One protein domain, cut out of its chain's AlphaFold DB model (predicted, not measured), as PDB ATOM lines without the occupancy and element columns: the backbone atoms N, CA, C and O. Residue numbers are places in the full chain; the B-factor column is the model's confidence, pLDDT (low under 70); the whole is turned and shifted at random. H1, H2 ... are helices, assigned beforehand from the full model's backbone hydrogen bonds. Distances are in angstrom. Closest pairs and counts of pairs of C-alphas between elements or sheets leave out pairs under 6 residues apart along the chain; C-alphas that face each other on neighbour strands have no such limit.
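This is residues 6 to 141 of the 141 residues of an uncharacterized protein of Gloeocapsa sp. DLM2.Bin57 (UniProt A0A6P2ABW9). Look first for H2, the long helix in the middle of a cluster of helices: H1 folds back along it, H8 packs beside H1, H4 and H6 cross H2 steeply, and H5 and H7 pack on its later and its first residues. A long loop, residues 114 to 127, reaches 14 to 31 A from the mean of the C-alphas. The printed part has 136 residues with eight named helices, H1 to H8 in chain order, and no named strand: all helix. It is compact, radius of gyration of the C-alphas 15.1 A, with an elongated outline of 53 by 33 by 25 A.

Find C-alpha 6 at (70.543, -44.910, 289.577); from there H1 runs 21.7 A to residue 19. H2, residues 24 to 43, spans 28.0 A from C-alpha 24 at (69.699, -71.554, 289.724). Next come H3, 46 to 49; H4, 54 to 67, 19.9 A; H5, 72 to 78; H6, 90 to 104, 22.0 A; and H7, 106 to 113. H8, 128 to 140, runs 18.5 A to C-alpha 140 at (68.427, -50.644, 297.317).

Start at the hub, H2. H1 and H2 form a helical hairpin, opposite ways at a shallow tilt of 6 degrees, with closest C-alphas Ile 11 and Cys 34 at 5.7 A. With H8 they make a bundle, helices side by side; H2 and H8 only just touch, with 3 pairs of C-alphas within 8 A, closest Ser 26 and Leu 129 at 7.2 A. H4 touches H2 at a steep tilt of 67 degrees, closest C-alphas Tyr 33 and Ile 57, 6.4 A. H6 touches H2 at a steep 56 degrees, closest C-alphas Phe 32 and Leu 99, 7.0 A. H5 is about perpendicular to H2, 76 degrees, and touches its residues 36 to 43, closest C-alphas Gly 39 and Met 77, 5.0 A. H7, at 89 degrees, touches residues 24 to 25, closest C-alphas Ala 25 and Val 112, 5.4 A. H3 is close to H2 but not clearly touching. Every O i to N i+4 pair is within hydrogen-bond range in H2, H4, H5, H7 and H8, against 7 of 10 in H1 and 10 of 11 in H6; H3 is too short for one.

The C-alphas farthest apart, Ile 82 and Asp 122, are 53.6 A apart. The printed part has no cut; the links H5 to H6 and H7 to H8 are long. Look for low pLDDT, under 70, at residues 79 to 91.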
ATOM      1  N   ASN A   6      70.748 -44.180 288.326       82.44
ATOM      2  CA  ASN A   6      70.543 -44.910 289.577       82.44
ATOM      3  C   ASN A   6      70.148 -46.377 289.337       82.44
ATOM      4  O   ASN A   6      70.689 -47.268 289.986       82.44
ATOM      5  N   THR A   7      69.241 -46.649 288.392       85.06
ATOM      6  CA  THR A   7      68.846 -48.024 288.042       85.06
ATOM      7  C   THR A   7      70.017 -48.789 287.418       85.06
ATOM      8  O   THR A   7      70.242 -49.942 287.775       85.06
ATOM      9  N   LYS A   8      70.832 -48.149 286.565       84.00
ATOM     10  CA  LYS A   8      72.046 -48.773 285.999       84.00
ATOM     11  C   LYS A   8      73.056 -49.155 287.083       84.00
ATOM     12  O   LYS A   8      73.551 -50.279 287.097       84.00
ATOM     13  N   GLU A   9      73.338 -48.246 288.016       88.81
ATOM     14  CA  GLU A   9      74.237 -48.516 289.146       88.81
ATOM     15  C   GLU A   9      73.708 -49.636 290.049       88.81
ATOM     16  O   GLU A   9      74.477 -50.502 290.473       88.81
ATOM     17  N   LEU A  10      72.398 -49.646 290.315       90.06
ATOM     18  CA  LEU A  10      71.746 -50.701 291.085       90.06
ATOM     19  C   LEU A  10      71.918 -52.064 290.410       90.06
ATOM     20  O   LEU A  10      72.300 -53.019 291.077       90.06
ATOM     21  N   ILE A  11      71.698 -52.159 289.098       89.81
ATOM     22  CA  ILE A  11      71.844 -53.415 288.344       89.81
ATOM     23  C   ILE A  11      73.269 -53.948 288.434       89.81
ATOM     24  O   ILE A  11      73.456 -55.126 288.723       89.81
ATOM     25  N   VAL A  12      74.278 -53.090 288.256       90.62
ATOM     26  CA  VAL A  12      75.686 -53.500 288.372       90.62
ATOM     27  C   VAL A  12      75.968 -54.091 289.757       90.62
ATOM     28  O   VAL A  12      76.599 -55.146 289.867       90.62
ATOM     29  N   LYS A  13      75.464 -53.454 290.821       93.25
ATOM     30  CA  LYS A  13      75.599 -53.966 292.192       93.25
ATOM     31  C   LYS A  13      74.854 -55.291 292.381       93.25
ATOM     32  O   LYS A  13      75.432 -56.233 292.918       93.25
ATOM     33  N   MET A  14      73.615 -55.391 291.903       94.44
ATOM     34  CA  MET A  14      72.779 -56.594 292.017       94.44
ATOM     35  C   MET A  14      73.393 -57.790 291.290       94.44
ATOM     36  O   MET A  14      73.480 -58.877 291.856       94.44
ATOM     37  N   GLN A  15      73.902 -57.591 290.074       91.75
ATOM     38  CA  GLN A  15      74.541 -58.641 289.280       91.75
ATOM     39  C   GLN A  15      75.782 -59.226 289.976       91.75
ATOM     40  O   GLN A  15      76.063 -60.418 289.847       91.75
ATOM     41  N   SER A  16      76.488 -58.436 290.797       94.25
ATOM     42  CA  SER A  16      77.627 -58.935 291.584       94.25
ATOM     43  C   SER A  16      77.237 -60.002 292.618       94.25
ATOM     44  O   SER A  16      78.058 -60.863 292.948       94.25
ATOM     45  N   LEU A  17      75.974 -60.023 293.071       95.44
ATOM     46  CA  LEU A  17      75.474 -61.022 294.021       95.44
ATOM     47  C   LEU A  17      75.490 -62.442 293.444       95.44
ATOM     48  O   LEU A  17      75.590 -63.398 294.210       95.44
ATOM     49  N   LYS A  18      75.494 -62.611 292.114       94.69
ATOM     50  CA  LYS A  18      75.590 -63.934 291.463       94.69
ATOM     51  C   LYS A  18      76.908 -64.655 291.769       94.69
ATOM     52  O   LYS A  18      76.977 -65.875 291.653       94.69
ATOM     53  N   LEU A  19      77.943 -63.930 292.212       94.12
ATOM     54  CA  LEU A  19      79.189 -64.526 292.708       94.12
ATOM     55  C   LEU A  19      79.000 -65.235 294.060       94.12
ATOM     56  O   LEU A  19      79.687 -66.216 294.339       94.12
ATOM     57  N   LYS A  20      78.076 -64.741 294.896       94.38
ATOM     58  CA  LYS A  20      77.732 -65.309 296.208       94.38
ATOM     59  C   LYS A  20      76.623 -66.357 296.085       94.38
ATOM     60  O   LYS A  20      76.733 -67.437 296.664       94.38
ATOM     61  N   TYR A  21      75.579 -66.054 295.319       93.88
ATOM     62  CA  TYR A  21      74.403 -66.902 295.140       93.88
ATOM     63  C   TYR A  21      74.454 -67.616 293.796       93.88
ATOM     64  O   TYR A  21      73.936 -67.138 292.790       93.88
ATOM     65  N   THR A  22      75.108 -68.774 293.781       91.69
ATOM     66  CA  THR A  22      75.396 -69.507 292.543       91.69
ATOM     67  C   THR A  22      74.309 -70.503 292.142       91.69
ATOM     68  O   THR A  22      74.404 -71.092 291.067       91.69
ATOM     69  N   ASP A  23      73.279 -70.710 292.967       93.12
ATOM     70  CA  ASP A  23      72.180 -71.610 292.628       93.12
ATOM     71  C   ASP A  23      71.240 -71.020 291.571       93.12
ATOM     72  O   ASP A  23      71.123 -69.804 291.427       93.12
ATOM     73  N   LEU A  24      70.563 -71.914 290.845       94.56
ATOM     74  CA  LEU A  24      69.699 -71.554 289.724       94.56
ATOM     75  C   LEU A  24      68.612 -70.553 290.131       94.56
ATOM     76  O   LEU A  24      68.487 -69.519 289.490       94.56
ATOM     77  N   ALA A  25      67.871 -70.825 291.211       95.12
ATOM     78  CA  ALA A  25      66.761 -69.974 291.635       95.12
ATOM     79  C   ALA A  25      67.237 -68.553 291.966       95.12
ATOM     80  O   ALA A  25      66.662 -67.584 291.470       95.12
ATOM     81  N   SER A  26      68.330 -68.429 292.724       96.25
ATOM     82  CA  SER A  26      68.907 -67.128 293.067       96.25
ATOM     83  C   SER A  26      69.413 -66.358 291.853       96.25
ATOM     84  O   SER A  26      69.087 -65.182 291.701       96.25
ATOM     85  N   GLN A  27      70.176 -67.000 290.964       95.94
ATOM     86  CA  GLN A  27      70.690 -66.325 289.773       95.94
ATOM     87  C   GLN A  27      69.563 -65.869 288.843       95.94
ATOM     88  O   GLN A  27      69.583 -64.731 288.377       95.94
ATOM     89  N   THR A  28      68.563 -66.726 288.611       96.19
ATOM     90  CA  THR A  28      67.401 -66.383 287.785       96.19
ATOM     91  C   THR A  28      66.593 -65.251 288.410       96.19
ATOM     92  O   THR A  28      66.163 -64.350 287.694       96.19
ATOM     93  N   PHE A  29      66.415 -65.244 289.735       97.12
ATOM     94  CA  PHE A  29      65.710 -64.157 290.407       97.12
ATOM     95  C   PHE A  29      66.460 -62.823 290.318       97.12
ATOM     96  O   PHE A  29      65.824 -61.800 290.081       97.12
ATOM     97  N   ILE A  30      67.792 -62.819 290.446       96.38
ATOM     98  CA  ILE A  30      68.609 -61.605 290.275       96.38
ATOM     99  C   ILE A  30      68.431 -61.027 288.865       96.38
ATOM    100  O   ILE A  30      68.182 -59.829 288.720       96.38
ATOM    101  N   ASP A  31      68.513 -61.874 287.834       93.44
ATOM    102  CA  ASP A  31      68.324 -61.449 286.444       93.44
ATOM    103  C   ASP A  31      66.906 -60.909 286.220       93.44
ATOM    104  O   ASP A  31      66.731 -59.804 285.705       93.44
ATOM    105  N   PHE A  32      65.893 -61.641 286.689       94.31
ATOM    106  CA  PHE A  32      64.493 -61.229 286.607       94.31
ATOM    107  C   PHE A  32      64.237 -59.892 287.308       94.31
ATOM    108  O   PHE A  32      63.547 -59.024 286.775       94.31
ATOM    109  N   TYR A  33      64.815 -59.700 288.492       94.69
ATOM    110  CA  TYR A  33      64.684 -58.468 289.252       94.69
ATOM    111  C   TYR A  33      65.279 -57.266 288.514       94.69
ATOM    112  O   TYR A  33      64.638 -56.214 288.449       94.69
ATOM    113  N   CYS A  34      66.473 -57.419 287.934       91.00
ATOM    114  CA  CYS A  34      67.119 -56.352 287.169       91.00
ATOM    115  C   CYS A  34      66.244 -55.929 285.981       91.00
ATOM    116  O   CYS A  34      65.952 -54.739 285.838       91.00
ATOM    117  N   GLN A  35      65.727 -56.907 285.231       87.94
ATOM    118  CA  GLN A  35      64.817 -56.671 284.107       87.94
ATOM    119  C   GLN A  35      63.535 -55.951 284.549       87.94
ATOM    120  O   GLN A  35      63.110 -54.984 283.920       87.94
ATOM    121  N   CYS A  36      62.952 -56.342 285.687       89.12
ATOM    122  CA  CYS A  36      61.780 -55.658 286.237       89.12
ATOM    123  C   CYS A  36      62.073 -54.199 286.607       89.12
ATOM    124  O   CYS A  36      61.244 -53.327 286.353       89.12
ATOM    125  N   LYS A  37      63.231 -53.904 287.214       88.31
ATOM    126  CA  LYS A  37      63.594 -52.528 287.593       88.31
ATOM    127  C   LYS A  37      63.831 -51.646 286.373       88.31
ATOM    128  O   LYS A  37      63.352 -50.515 286.367       88.31
ATOM    129  N   GLN A  38      64.494 -52.159 285.338       84.94
ATOM    130  CA  GLN A  38      64.615 -51.449 284.063       84.94
ATOM    131  C   GLN A  38      63.238 -51.227 283.435       84.94
ATOM    132  O   GLN A  38      62.894 -50.092 283.128       84.94
ATOM    133  N   GLY A  39      62.406 -52.268 283.335       83.19
ATOM    134  CA  GLY A  39      61.042 -52.164 282.811       83.19
ATOM    135  C   GLY A  39      60.171 -51.151 283.565       83.19
ATOM    136  O   GLY A  39      59.382 -50.430 282.953       83.19
ATOM    137  N   CYS A  40      60.359 -51.017 284.882       85.56
ATOM    138  CA  CYS A  40      59.684 -49.993 285.679       85.56
ATOM    139  C   CYS A  40      60.100 -48.562 285.305       85.56
ATOM    140  O   CYS A  40      59.241 -47.684 285.336       85.56
ATOM    141  N   ASP A  41      61.367 -48.317 284.940       81.38
ATOM    142  CA  ASP A  41      61.825 -46.998 284.459       81.38
ATOM    143  C   ASP A  41      61.126 -46.591 283.156       81.38
ATOM    144  O   ASP A  41      60.931 -45.403 282.909       81.38
ATOM    145  N   TYR A  42      60.746 -47.571 282.336       76.00
ATOM    146  CA  TYR A  42      60.107 -47.337 281.045       76.00
ATOM    147  C   TYR A  42      58.591 -47.179 281.143       76.00
ATOM    148  O   TYR A  42      58.016 -46.283 280.525       76.00
ATOM    149  N   LEU A  43      57.931 -48.062 281.892       77.62
ATOM    150  CA  LEU A  43      56.472 -48.156 281.883       77.62
ATOM    151  C   LEU A  43      55.782 -47.259 282.904       77.62
ATOM    152  O   LEU A  43      54.600 -46.943 282.737       77.62
ATOM    153  N   PHE A  44      56.471 -46.897 283.986       82.25
ATOM    154  CA  PHE A  44      55.827 -46.274 285.132       82.25
ATOM    155  C   PHE A  44      56.357 -44.869 285.415       82.25
ATOM    156  O   PHE A  44      57.557 -44.621 285.329       82.25
ATOM    157  N   PRO A  45      55.480 -43.936 285.829       82.88
ATOM    158  CA  PRO A  45      55.931 -42.665 286.380       82.88
ATOM    159  C   PRO A  45      56.653 -42.880 287.722       82.88
ATOM    160  O   PRO A  45      56.381 -43.852 288.432       82.88
ATOM    161  N   ASP A  46      57.504 -41.928 288.122       81.44
ATOM    162  CA  ASP A  46      58.333 -42.003 289.344       81.44
ATOM    163  C   ASP A  46      57.547 -42.361 290.621       81.44
ATOM    164  O   ASP A  46      58.030 -43.101 291.486       81.44
ATOM    165  N   SER A  47      56.308 -41.872 290.740       82.12
ATOM    166  CA  SER A  47      55.428 -42.153 291.882       82.12
ATOM    167  C   SER A  47      55.018 -43.622 291.987       82.12
ATOM    168  O   SER A  47      54.809 -44.119 293.089       82.12
ATOM    169  N   VAL A  48      54.916 -44.327 290.859       82.88
ATOM    170  CA  VAL A  48      54.598 -45.759 290.816       82.88
ATOM    171  C   VAL A  48      55.883 -46.577 290.912       82.88
ATOM    172  O   VAL A  48      55.936 -47.511 291.709       82.88
ATOM    173  N   LYS A  49      56.950 -46.186 290.200       81.94
ATOM    174  CA  LYS A  49      58.269 -46.841 290.264       81.94
ATOM    175  C   LYS A  49      58.769 -46.989 291.706       81.94
ATOM    176  O   LYS A  49      59.186 -48.072 292.107       81.94
ATOM    177  N   SER A  50      58.677 -45.924 292.501       81.06
ATOM    178  CA  SER A  50      59.110 -45.912 293.910       81.06
ATOM    179  C   SER A  50      58.288 -46.822 294.835       81.06
ATOM    180  O   SER A  50      58.753 -47.170 295.916       81.06
ATOM    181  N   SER A  51      57.095 -47.250 294.414       86.38
ATOM    182  CA  SER A  51      56.251 -48.186 295.170       86.38
ATOM    183  C   SER A  51      56.544 -49.665 294.869       86.38
ATOM    184  O   SER A  51      56.120 -50.553 295.615       86.38
ATOM    185  N   VAL A  52      57.292 -49.958 293.796       89.06
ATOM    186  CA  VAL A  52      57.645 -51.330 293.408       89.06
ATOM    187  C   VAL A  52      58.824 -51.827 294.248       89.06
ATOM    188  O   VAL A  52      59.995 -51.641 293.911       89.06
ATOM    189  N   THR A  53      58.488 -52.477 295.360       91.25
ATOM    190  CA  THR A  53      59.441 -53.163 296.242       91.25
ATOM    191  C   THR A  53      59.953 -54.481 295.656       91.25
ATOM    192  O   THR A  53      59.319 -55.089 294.787       91.25
ATOM    193  N   ILE A  54      61.062 -54.974 296.207       93.69
ATOM    194  CA  ILE A  54      61.587 -56.314 295.923       93.69
ATOM    195  C   ILE A  54      60.561 -57.434 296.155       93.69
ATOM    196  O   ILE A  54      60.545 -58.412 295.413       93.69
ATOM    197  N   LEU A  55      59.665 -57.286 297.139       93.88
ATOM    198  CA  LEU A  55      58.649 -58.295 297.450       93.88
ATOM    199  C   LEU A  55      57.587 -58.399 296.353       93.88
ATOM    200  O   LEU A  55      57.163 -59.506 296.032       93.88
ATOM    201  N   HIS A  56      57.204 -57.278 295.733       93.31
ATOM    202  CA  HIS A  56      56.305 -57.299 294.575       93.31
ATOM    203  C   HIS A  56      56.945 -58.043 293.396       93.31
ATOM    204  O   HIS A  56      56.303 -58.859 292.740       93.31
ATOM    205  N   ILE A  57      58.237 -57.805 293.157       94.50
ATOM    206  CA  ILE A  57      58.983 -58.478 292.089       94.50
ATOM    207  C   ILE A  57      59.144 -59.975 292.394       94.50
ATOM    208  O   ILE A  57      58.991 -60.801 291.496       94.50
ATOM    209  N   LEU A  58      59.385 -60.353 293.653       95.62
ATOM    210  CA  LEU A  58      59.403 -61.755 294.077       95.62
ATOM    211  C   LEU A  58      58.057 -62.441 293.824       95.62
ATOM    212  O   LEU A  58      58.028 -63.558 293.317       95.62
ATOM    213  N   GLU A  59      56.945 -61.779 294.129       94.31
ATOM    214  CA  GLU A  59      55.614 -62.311 293.836       94.31
ATOM    215  C   GLU A  59      55.427 -62.556 292.330       94.31
ATOM    216  O   GLU A  59      55.003 -63.640 291.926       94.31
ATOM    217  N   TRP A  60      55.819 -61.602 291.478       94.56
ATOM    218  CA  TRP A  60      55.760 -61.774 290.020       94.56
ATOM    219  C   TRP A  60      56.658 -62.904 289.520       94.56
ATOM    220  O   TRP A  60      56.269 -63.638 288.608       94.56
ATOM    221  N   PHE A  61      57.835 -63.073 290.123       95.88
ATOM    222  CA  PHE A  61      58.746 -64.169 289.812       95.88
ATOM    223  C   PHE A  61      58.102 -65.523 290.126       95.88
ATOM    224  O   PHE A  61      58.022 -66.387 289.254       95.88
ATOM    225  N   LEU A  62      57.571 -65.688 291.340       94.44
ATOM    226  CA  LEU A  62      56.925 -66.929 291.773       94.44
ATOM    227  C   LEU A  62      55.696 -67.262 290.916       94.44
ATOM    228  O   LEU A  62      55.532 -68.413 290.509       94.44
ATOM    229  N   LEU A  63      54.885 -66.258 290.564       93.69
ATOM    230  CA  LEU A  63      53.762 -66.425 289.639       93.69
ATOM    231  C   LEU A  63      54.218 -66.856 288.239       93.69
ATOM    232  O   LEU A  63      53.528 -67.644 287.591       93.69
ATOM    233  N   SER A  64      55.357 -66.349 287.762       93.38
ATOM    234  CA  SER A  64      55.906 -66.712 286.449       93.38
ATOM    235  C   SER A  64      56.409 -68.159 286.433       93.38
ATOM    236  O   SER A  64      56.139 -68.909 285.493       93.38
ATOM    237  N   VAL A  65      57.064 -68.586 287.517       93.94
ATOM    238  CA  VAL A  65      57.502 -69.976 287.721       93.94
ATOM    239  C   VAL A  65      56.303 -70.924 287.796       93.94
ATOM    240  O   VAL A  65      56.298 -71.963 287.137       93.94
ATOM    241  N   GLU A  66      55.259 -70.565 288.549       92.25
ATOM    242  CA  GLU A  66      54.040 -71.376 288.673       92.25
ATOM    243  C   GLU A  66      53.325 -71.542 287.325       92.25
ATOM    244  O   GLU A  66      52.934 -72.650 286.950       92.25
ATOM    245  N   LYS A  67      53.189 -70.448 286.567       90.75
ATOM    246  CA  LYS A  67      52.523 -70.441 285.256       90.75
ATOM    247  C   LYS A  67      53.380 -71.006 284.126       90.75
ATOM    248  O   LYS A  67      52.852 -71.220 283.036       90.75
ATOM    249  N   ARG A  68      54.673 -71.238 284.373       90.81
ATOM    250  CA  ARG A  68      55.683 -71.607 283.369       90.81
ATOM    251  C   ARG A  68      55.747 -70.642 282.186       90.81
ATOM    252  O   ARG A  68      55.932 -71.047 281.041       90.81
ATOM    253  N   SER A  69      55.522 -69.368 282.471       88.44
ATOM    254  CA  SER A  69      55.449 -68.288 281.489       88.44
ATOM    255  C   SER A  69      55.708 -66.972 282.210       88.44
ATOM    256  O   SER A  69      55.285 -66.849 283.364       88.44
ATOM    257  N   PRO A  70      56.329 -65.970 281.568       83.50
ATOM    258  CA  PRO A  70      56.435 -64.645 282.162       83.50
ATOM    259  C   PRO A  70      55.052 -64.116 282.565       83.50
ATOM    260  O   PRO A  70      54.050 -64.320 281.876       83.50
ATOM    261  N   TYR A  71      54.974 -63.447 283.713       80.44
ATOM    262  CA  TYR A  71      53.753 -62.769 284.135       80.44
ATOM    263  C   TYR A  71      53.364 -61.690 283.110       80.44
ATOM    264  O   TYR A  71      54.232 -61.012 282.574       80.44
ATOM    265  N   LEU A  72      52.065 -61.488 282.855       76.19
ATOM    266  CA  LEU A  72      51.585 -60.588 281.792       76.19
ATOM    267  C   LEU A  72      52.198 -59.182 281.866       76.19
ATOM    268  O   LEU A  72      52.520 -58.596 280.841       76.19
ATOM    269  N   LEU A  73      52.375 -58.637 283.074       74.56
ATOM    270  CA  LEU A  73      53.019 -57.334 283.232       74.56
ATOM    271  C   LEU A  73      54.473 -57.353 282.737       74.56
ATOM    272  O   LEU A  73      54.897 -56.391 282.119       74.56
ATOM    273  N   ILE A  74      55.198 -58.448 282.966       79.50
ATOM    274  CA  ILE A  74      56.577 -58.659 282.509       79.50
ATOM    275  C   ILE A  74      56.629 -58.792 280.994       79.50
ATOM    276  O   ILE A  74      57.434 -58.126 280.356       79.50
ATOM    277  N   GLU A  75      55.700 -59.545 280.402       76.56
ATOM    278  CA  GLU A  75      55.564 -59.586 278.943       76.56
ATOM    279  C   GLU A  75      55.307 -58.195 278.351       76.56
ATOM    280  O   GLU A  75      55.749 -57.915 277.244       76.56
ATOM    281  N   LEU A  76      54.578 -57.327 279.059       73.50
ATOM    282  CA  LEU A  76      54.369 -55.939 278.645       73.50
ATOM    283  C   LEU A  76      55.616 -55.068 278.854       73.50
ATOM    284  O   LEU A  76      55.803 -54.142 278.077       73.50
ATOM    285  N   MET A  77      56.458 -55.361 279.854       77.62
ATOM    286  CA  MET A  77      57.759 -54.693 280.038       77.62
ATOM    287  C   MET A  77      58.733 -55.030 278.907       77.62
ATOM    288  O   MET A  77      59.489 -54.164 278.484       77.62
ATOM    289  N   TRP A  78      58.690 -56.272 278.421       75.19
ATOM    290  CA  TRP A  78      59.558 -56.771 277.349       75.19
ATOM    291  C   TRP A  78      59.000 -56.500 275.945       75.19
ATOM    292  O   TRP A  78      59.729 -56.541 274.958       75.19
ATOM    293  N   LYS A  79      57.697 -56.214 275.812       68.44
ATOM    294  CA  LYS A  79      57.096 -55.831 274.527       68.44
ATOM    295  C   LYS A  79      57.371 -54.363 274.216       68.44
ATOM    296  O   LYS A  79      57.072 -53.485 275.016       68.44
ATOM    297  N   ASP A  80      57.835 -54.128 272.991       56.50
ATOM    298  CA  ASP A  80      58.085 -52.836 272.333       56.50
ATOM    299  C   ASP A  80      56.835 -51.927 272.289       56.50
ATOM    300  O   ASP A  80      56.175 -51.753 271.262       56.50
ATOM    301  N   ILE A  81      56.451 -51.352 273.429       51.03
ATOM    302  CA  ILE A  81      55.307 -50.447 273.531       51.03
ATOM    303  C   ILE A  81      55.818 -49.074 273.975       51.03
ATOM    304  O   ILE A  81      55.793 -48.718 275.147       51.03
ATOM    305  N   ILE A  82      56.212 -48.276 272.974       46.97
ATOM    306  CA  ILE A  82      56.439 -46.821 273.050       46.97
ATOM    307  C   ILE A  82      57.726 -46.423 273.810       46.97
ATOM    308  O   ILE A  82      57.690 -45.750 274.837       46.97
ATOM    309  N   GLY A  83      58.894 -46.763 273.259       51.81
ATOM    310  CA  GLY A  83      60.197 -46.255 273.710       51.81
ATOM    311  C   GLY A  83      61.363 -47.103 273.194       51.81
ATOM    312  O   GLY A  83      61.099 -48.178 272.666       51.81
ATOM    313  N   PRO A  84      62.623 -46.638 273.320       48.47
ATOM    314  CA  PRO A  84      63.786 -47.513 273.182       48.47
ATOM    315  C   PRO A  84      63.657 -48.647 274.207       48.47
ATOM    316  O   PRO A  84      63.648 -48.383 275.410       48.47
ATOM    317  N   THR A  85      63.442 -49.875 273.750       54.06
ATOM    318  CA  THR A  85      63.226 -51.037 274.618       54.06
ATOM    319  C   THR A  85      64.481 -51.443 275.377       54.06
ATOM    320  O   THR A  85      65.593 -51.031 275.052       54.06
ATOM    321  N   LEU A  86      64.306 -52.333 276.355       53.66
ATOM    322  CA  LEU A  86      65.378 -53.193 276.860       53.66
ATOM    323  C   LEU A  86      66.123 -53.909 275.717       53.66
ATOM    324  O   LEU A  86      67.347 -53.949 275.707       53.66
ATOM    325  N   ALA A  87      65.396 -54.348 274.685       51.06
ATOM    326  CA  ALA A  87      65.936 -54.954 273.471       51.06
ATOM    327  C   ALA A  87      66.915 -54.068 272.665       51.06
ATOM    328  O   ALA A  87      67.639 -54.589 271.819       51.06
ATOM    329  N   GLU A  88      67.013 -52.751 272.916       52.03
ATOM    330  CA  GLU A  88      68.085 -51.937 272.312       52.03
ATOM    331  C   GLU A  88      69.486 -52.330 272.814       52.03
ATOM    332  O   GLU A  88      70.491 -52.032 272.159       52.03
ATOM    333  N   TYR A  89      69.574 -53.037 273.943       60.75
ATOM    334  CA  TYR A  89      70.817 -53.569 274.481       60.75
ATOM    335  C   TYR A  89      70.873 -55.082 274.237       60.75
ATOM    336  O   TYR A  89      70.162 -55.856 274.864       60.75
ATOM    337  N   GLN A  90      71.772 -55.528 273.352       61.12
ATOM    338  CA  GLN A  90      71.958 -56.952 273.002       61.12
ATOM    339  C   GLN A  90      72.151 -57.877 274.223       61.12
ATOM    340  O   GLN A  90      71.873 -59.074 274.160       61.12
ATOM    341  N   GLU A  91      72.671 -57.343 275.330       69.12
ATOM    342  CA  GLU A  91      72.827 -58.084 276.583       69.12
ATOM    343  C   GLU A  91      71.494 -58.285 277.321       69.12
ATOM    344  O   GLU A  91      71.293 -59.353 277.898       69.12
ATOM    345  N   ASP A  92      70.576 -57.319 277.251       71.31
ATOM    346  CA  ASP A  92      69.248 -57.396 277.864       71.31
ATOM    347  C   ASP A  92      68.352 -58.382 277.098       71.31
ATOM    348  O   ASP A  92      67.768 -59.268 277.717       71.31
ATOM    349  N   GLU A  93      68.352 -58.344 275.759       74.44
ATOM    350  CA  GLU A  93      67.612 -59.304 274.915       74.44
ATOM    351  C   GLU A  93      68.010 -60.757 275.235       74.44
ATOM    352  O   GLU A  93      67.169 -61.634 275.439       74.44
ATOM    353  N   LYS A  94      69.314 -61.010 275.397       81.94
ATOM    354  CA  LYS A  94      69.820 -62.333 275.780       81.94
ATOM    355  C   LYS A  94      69.341 -62.766 277.169       81.94
ATOM    356  O   LYS A  94      69.114 -63.958 277.399       81.94
ATOM    357  N   ILE A  95      69.232 -61.833 278.115       84.88
ATOM    358  CA  ILE A  95      68.714 -62.119 279.458       84.88
ATOM    359  C   ILE A  95      67.217 -62.436 279.382       84.88
ATOM    360  O   ILE A  95      66.787 -63.418 279.986       84.88
ATOM    361  N   GLU A  96      66.435 -61.675 278.618       84.69
ATOM    362  CA  GLU A  96      64.997 -61.901 278.419       84.69
ATOM    363  C   GLU A  96      64.702 -63.262 277.769       84.69
ATOM    364  O   GLU A  96      63.854 -64.020 278.256       84.69
ATOM    365  N   GLU A  97      65.437 -63.626 276.714       85.25
ATOM    366  CA  GLU A  97      65.334 -64.939 276.067       85.25
ATOM    367  C   GLU A  97      65.675 -66.075 277.039       85.25
ATOM    368  O   GLU A  97      64.973 -67.095 277.112       85.25
ATOM    369  N   ASN A  98      66.742 -65.894 277.822       88.81
ATOM    370  CA  ASN A  98      67.156 -66.865 278.824       88.81
ATOM    371  C   ASN A  98      66.091 -67.022 279.918       88.81
ATOM    372  O   ASN A  98      65.727 -68.147 280.252       88.81
ATOM    373  N   LEU A  99      65.536 -65.923 280.438       89.69
ATOM    374  CA  LEU A  99      64.460 -65.950 281.433       89.69
ATOM    375  C   LEU A  99      63.201 -66.630 280.887       89.69
ATOM    376  O   LEU A  99      62.637 -67.499 281.550       89.69
ATOM    377  N   THR A 100      62.794 -66.291 279.663       88.75
ATOM    378  CA  THR A 100      61.652 -66.921 278.983       88.75
ATOM    379  C   THR A 100      61.847 -68.429 278.875       88.75
ATOM    380  O   THR A 100      60.949 -69.202 279.207       88.75
ATOM    381  N   THR A 101      63.048 -68.858 278.483       91.00
ATOM    382  CA  THR A 101      63.400 -70.277 278.405       91.00
ATOM    383  C   THR A 101      63.354 -70.932 279.787       91.00
ATOM    384  O   THR A 101      62.697 -71.961 279.957       91.00
ATOM    385  N   LEU A 102      63.992 -70.328 280.791       92.06
ATOM    386  CA  LEU A 102      64.075 -70.847 282.157       92.06
ATOM    387  C   LEU A 102      62.700 -71.003 282.819       92.06
ATOM    388  O   LEU A 102      62.482 -71.990 283.516       92.06
ATOM    389  N   PHE A 103      61.742 -70.104 282.571       92.56
ATOM    390  CA  PHE A 103      60.389 -70.258 283.117       92.56
ATOM    391  C   PHE A 103      59.661 -71.499 282.595       92.56
ATOM    392  O   PHE A 103      58.830 -72.061 283.303       92.56
ATOM    393  N   THR A 104      59.986 -71.971 281.391       90.44
ATOM    394  CA  THR A 104      59.395 -73.205 280.850       90.44
ATOM    395  C   THR A 104      60.048 -74.479 281.391       90.44
ATOM    396  O   THR A 104      59.469 -75.564 281.276       90.44
ATOM    397  N   GLN A 105      61.232 -74.361 282.001       92.62
ATOM    398  CA  GLN A 105      62.037 -75.484 282.466       92.62
ATOM    399  C   GLN A 105      61.558 -76.004 283.834       92.62
ATOM    400  O   GLN A 105      61.469 -75.236 284.798       92.62
ATOM    401  N   PRO A 106      61.271 -77.314 283.969       92.50
ATOM    402  CA  PRO A 106      60.942 -77.927 285.257       92.50
ATOM    403  C   PRO A 106      62.018 -77.723 286.332       92.50
ATOM    404  O   PRO A 106      61.690 -77.614 287.514       92.50
ATOM    405  N   GLU A 107      63.282 -77.640 285.922       94.12
ATOM    406  CA  GLU A 107      64.452 -77.482 286.785       94.12
ATOM    407  C   GLU A 107      64.379 -76.196 287.613       94.12
ATOM    408  O   GLU A 107      64.727 -76.201 288.796       94.12
ATOM    409  N   LEU A 108      63.882 -75.099 287.029       95.00
ATOM    410  CA  LEU A 108      63.696 -73.848 287.759       95.00
ATOM    411  C   LEU A 108      62.611 -73.993 288.830       95.00
ATOM    412  O   LEU A 108      62.804 -73.559 289.965       95.00
ATOM    413  N   ALA A 109      61.485 -74.627 288.497       93.62
ATOM    414  CA  ALA A 109      60.401 -74.846 289.450       93.62
ATOM    415  C   ALA A 109      60.855 -75.715 290.635       93.62
ATOM    416  O   ALA A 109      60.548 -75.400 291.786       93.62
ATOM    417  N   GLU A 110      61.632 -76.768 290.375       93.19
ATOM    418  CA  GLU A 110      62.222 -77.604 291.423       93.19
ATOM    419  C   GLU A 110      63.241 -76.828 292.273       93.19
ATOM    420  O   GLU A 110      63.232 -76.935 293.504       93.19
ATOM    421  N   ALA A 111      64.090 -76.009 291.643       93.31
ATOM    422  CA  ALA A 111      65.050 -75.167 292.350       93.31
ATOM    423  C   ALA A 111      64.349 -74.172 293.286       93.31
ATOM    424  O   ALA A 111      64.743 -74.043 294.443       93.31
ATOM    425  N   VAL A 112      63.271 -73.528 292.824       92.94
ATOM    426  CA  VAL A 112      62.471 -72.585 293.622       92.94
ATOM    427  C   VAL A 112      61.746 -73.288 294.774       92.94
ATOM    428  O   VAL A 112      61.735 -72.781 295.893       92.94
ATOM    429  N   GLN A 113      61.202 -74.492 294.562       90.75
ATOM    430  CA  GLN A 113      60.573 -75.275 295.639       90.75
ATOM    431  C   GLN A 113      61.557 -75.677 296.748       90.75
ATOM    432  O   GLN A 113      61.164 -75.842 297.907       90.75
ATOM    433  N   ASN A 114      62.834 -75.835 296.398       88.81
ATOM    434  CA  ASN A 114      63.894 -76.262 297.307       88.81
ATOM    435  C   ASN A 114      64.853 -75.132 297.712       88.81
ATOM    436  O   ASN A 114      65.882 -75.402 298.337       88.81
ATOM    437  N   TRP A 115      64.515 -73.880 297.400       90.31
ATOM    438  CA  TRP A 115      65.419 -72.729 297.497       90.31
ATOM    439  C   TRP A 115      66.012 -72.541 298.905       90.31
ATOM    440  O   TRP A 115      67.227 -72.394 299.071       90.31
ATOM    441  N   ASP A 116      65.163 -72.675 299.926       86.38
ATOM    442  CA  ASP A 116      65.520 -72.582 301.347       86.38
ATOM    443  C   ASP A 116      65.675 -73.947 302.026       86.38
ATOM    444  O   ASP A 116      65.651 -74.030 303.245       86.38
ATOM    445  N   ARG A 117      65.772 -75.057 301.283       76.94
ATOM    446  CA  ARG A 117      65.785 -76.412 301.872       76.94
ATOM    447  C   ARG A 117      67.161 -77.066 301.891       76.94
ATOM    448  O   ARG A 117      67.255 -78.262 302.151       76.94
ATOM    449  N   LYS A 118      68.239 -76.316 301.633       72.50
ATOM    450  CA  LYS A 118      69.599 -76.875 301.608       72.50
ATOM    451  C   LYS A 118      70.072 -77.226 303.026       72.50
ATOM    452  O   LYS A 118      70.280 -76.305 303.823       72.50
ATOM    453  N   PRO A 119      70.268 -78.518 303.348       74.06
ATOM    454  CA  PRO A 119      70.737 -78.928 304.662       74.06
ATOM    455  C   PRO A 119      72.193 -78.500 304.866       74.06
ATOM    456  O   PRO A 119      73.014 -78.564 303.947       74.06
ATOM    457  N   ARG A 120      72.514 -78.064 306.081       78.12
ATOM    458  CA  ARG A 120      73.874 -77.749 306.518       78.12
ATOM    459  C   ARG A 120      74.496 -78.953 307.245       78.12
ATOM    460  O   ARG A 120      73.765 -79.769 307.810       78.12
ATOM    461  N   PRO A 121      75.839 -79.074 307.267       75.81
ATOM    462  CA  PRO A 121      76.535 -80.170 307.955       75.81
ATOM    463  C   PRO A 121      76.244 -80.273 309.461       75.81
ATOM    464  O   PRO A 121      76.456 -81.324 310.054       75.81
ATOM    465  N   ASP A 122      75.765 -79.191 310.076       84.44
ATOM    466  CA  ASP A 122      75.389 -79.093 311.489       84.44
ATOM    467  C   ASP A 122      73.932 -79.516 311.775       84.44
ATOM    468  O   ASP A 122      73.480 -79.433 312.916       84.44
ATOM    469  N   GLY A 123      73.189 -79.972 310.759       76.12
ATOM    470  CA  GLY A 123      71.770 -80.321 310.870       76.12
ATOM    471  C   GLY A 123      70.817 -79.128 310.734       76.12
ATOM    472  O   GLY A 123      69.603 -79.311 310.829       76.12
ATOM    473  N   GLY A 124      71.340 -77.923 310.492       82.31
ATOM    474  CA  GLY A 124      70.553 -76.741 310.158       82.31
ATOM    475  C   GLY A 124      70.102 -76.712 308.696       82.31
ATOM    476  O   GLY A 124      70.419 -77.590 307.892       82.31
ATOM    477  N   VAL A 125      69.374 -75.659 308.334       79.31
ATOM    478  CA  VAL A 125      68.927 -75.396 306.962       79.31
ATOM    479  C   VAL A 125      69.382 -73.996 306.556       79.31
ATOM    480  O   VAL A 125      69.303 -73.061 307.352       79.31
ATOM    481  N   THR A 126      69.887 -73.847 305.333       78.38
ATOM    482  CA  THR A 126      70.253 -72.536 304.778       78.38
ATOM    483  C   THR A 126      69.014 -71.818 304.253       78.38
ATOM    484  O   THR A 126      68.321 -72.353 303.391       78.38
ATOM    485  N   LEU A 127      68.775 -70.595 304.732       86.38
ATOM    486  CA  LEU A 127      67.696 -69.718 304.266       86.38
ATOM    487  C   LEU A 127      68.200 -68.806 303.137       86.38
ATOM    488  O   LEU A 127      68.306 -67.591 303.309       86.38
ATOM    489  N   THR A 128      68.576 -69.412 302.010       89.31
ATOM    490  CA  THR A 128      69.188 -68.738 300.855       89.31
ATOM    491  C   THR A 128      68.363 -67.550 300.360       89.31
ATOM    492  O   THR A 128      68.922 -66.478 300.146       89.31
ATOM    493  N   LEU A 129      67.045 -67.711 300.214       92.19
ATOM    494  CA  LEU A 129      66.149 -66.653 299.747       92.19
ATOM    495  C   LEU A 129      66.119 -65.500 300.747       92.19
ATOM    496  O   LEU A 129      66.219 -64.343 300.357       92.19
ATOM    497  N   ARG A 130      66.027 -65.799 302.046       90.69
ATOM    498  CA  ARG A 130      66.042 -64.763 303.085       90.69
ATOM    499  C   ARG A 130      67.342 -63.962 303.063       90.69
ATOM    500  O   ARG A 130      67.295 -62.740 303.159       90.69
ATOM    501  N   GLU A 131      68.479 -64.648 302.968       92.62
ATOM    502  CA  GLU A 131      69.792 -64.005 302.884       92.62
ATOM    503  C   GLU A 131      69.896 -63.153 301.609       92.62
ATOM    504  O   GLU A 131      70.329 -62.010 301.686       92.62
ATOM    505  N   LEU A 132      69.441 -63.669 300.460       95.25
ATOM    506  CA  LEU A 132      69.427 -62.937 299.192       95.25
ATOM    507  C   LEU A 132      68.554 -61.679 299.261       95.25
ATOM    508  O   LEU A 132      68.994 -60.608 298.856       95.25
ATOM    509  N   LEU A 133      67.333 -61.782 299.792       94.81
ATOM    510  CA  LEU A 133      66.432 -60.633 299.919       94.81
ATOM    511  C   LEU A 133      67.008 -59.556 300.839       94.81
ATOM    512  O   LEU A 133      66.819 -58.372 300.563       94.81
ATOM    513  N   GLN A 134      67.712 -59.948 301.905       94.56
ATOM    514  CA  GLN A 134      68.399 -58.996 302.774       94.56
ATOM    515  C   GLN A 134      69.518 -58.276 302.017       94.56
ATOM    516  O   GLN A 134      69.507 -57.051 301.968       94.56
ATOM    517  N   ASP A 135      70.417 -59.023 301.370       95.56
ATOM    518  CA  ASP A 135      71.518 -58.455 300.586       95.56
ATOM    519  C   ASP A 135      71.005 -57.499 299.496       95.56
ATOM    520  O   ASP A 135      71.549 -56.415 299.301       95.56
ATOM    521  N   MET A 136      69.936 -57.873 298.788       95.69
ATOM    522  CA  MET A 136      69.331 -57.023 297.762       95.69
ATOM    523  C   MET A 136      68.676 -55.772 298.362       95.69
ATOM    524  O   MET A 136      68.817 -54.687 297.802       95.69
ATOM    525  N   THR A 137      68.001 -55.891 299.509       93.69
ATOM    526  CA  THR A 137      67.405 -54.737 300.208       93.69
ATOM    527  C   THR A 137      68.481 -53.751 300.662       93.69
ATOM    528  O   THR A 137      68.299 -52.545 300.524       93.69
ATOM    529  N   ASP A 138      69.616 -54.250 301.156       93.88
ATOM    530  CA  ASP A 138      70.746 -53.417 301.578       93.88
ATOM    531  C   ASP A 138      71.379 -52.665 300.393       93.88
ATOM    532  O   ASP A 138      71.924 -51.579 300.573       93.88
ATOM    533  N   LEU A 139      71.290 -53.212 299.173       92.12
ATOM    534  CA  LEU A 139      71.745 -52.551 297.945       92.12
ATOM    535  C   LEU A 139      70.746 -51.528 297.377       92.12
ATOM    536  O   LEU A 139      71.165 -50.667 296.600       92.12
ATOM    537  N   GLU A 140      69.450 -51.633 297.702       85.00
ATOM    538  CA  GLU A 140      68.427 -50.644 297.317       85.00
ATOM    539  C   GLU A 140      68.500 -49.346 298.153       85.00
ATOM    540  O   GLU A 140      67.964 -48.327 297.708       85.00
ATOM    541  N   GLN A 141      69.128 -49.383 299.339       76.81
ATOM    542  CA  GLN A 141      69.289 -48.249 300.271       76.81
ATOM    543  C   GLN A 141      70.510 -47.376 299.954       76.81
ATOM    544  O   GLN A 141      70.398 -46.147 300.170       76.81
TER     545      GLN A 141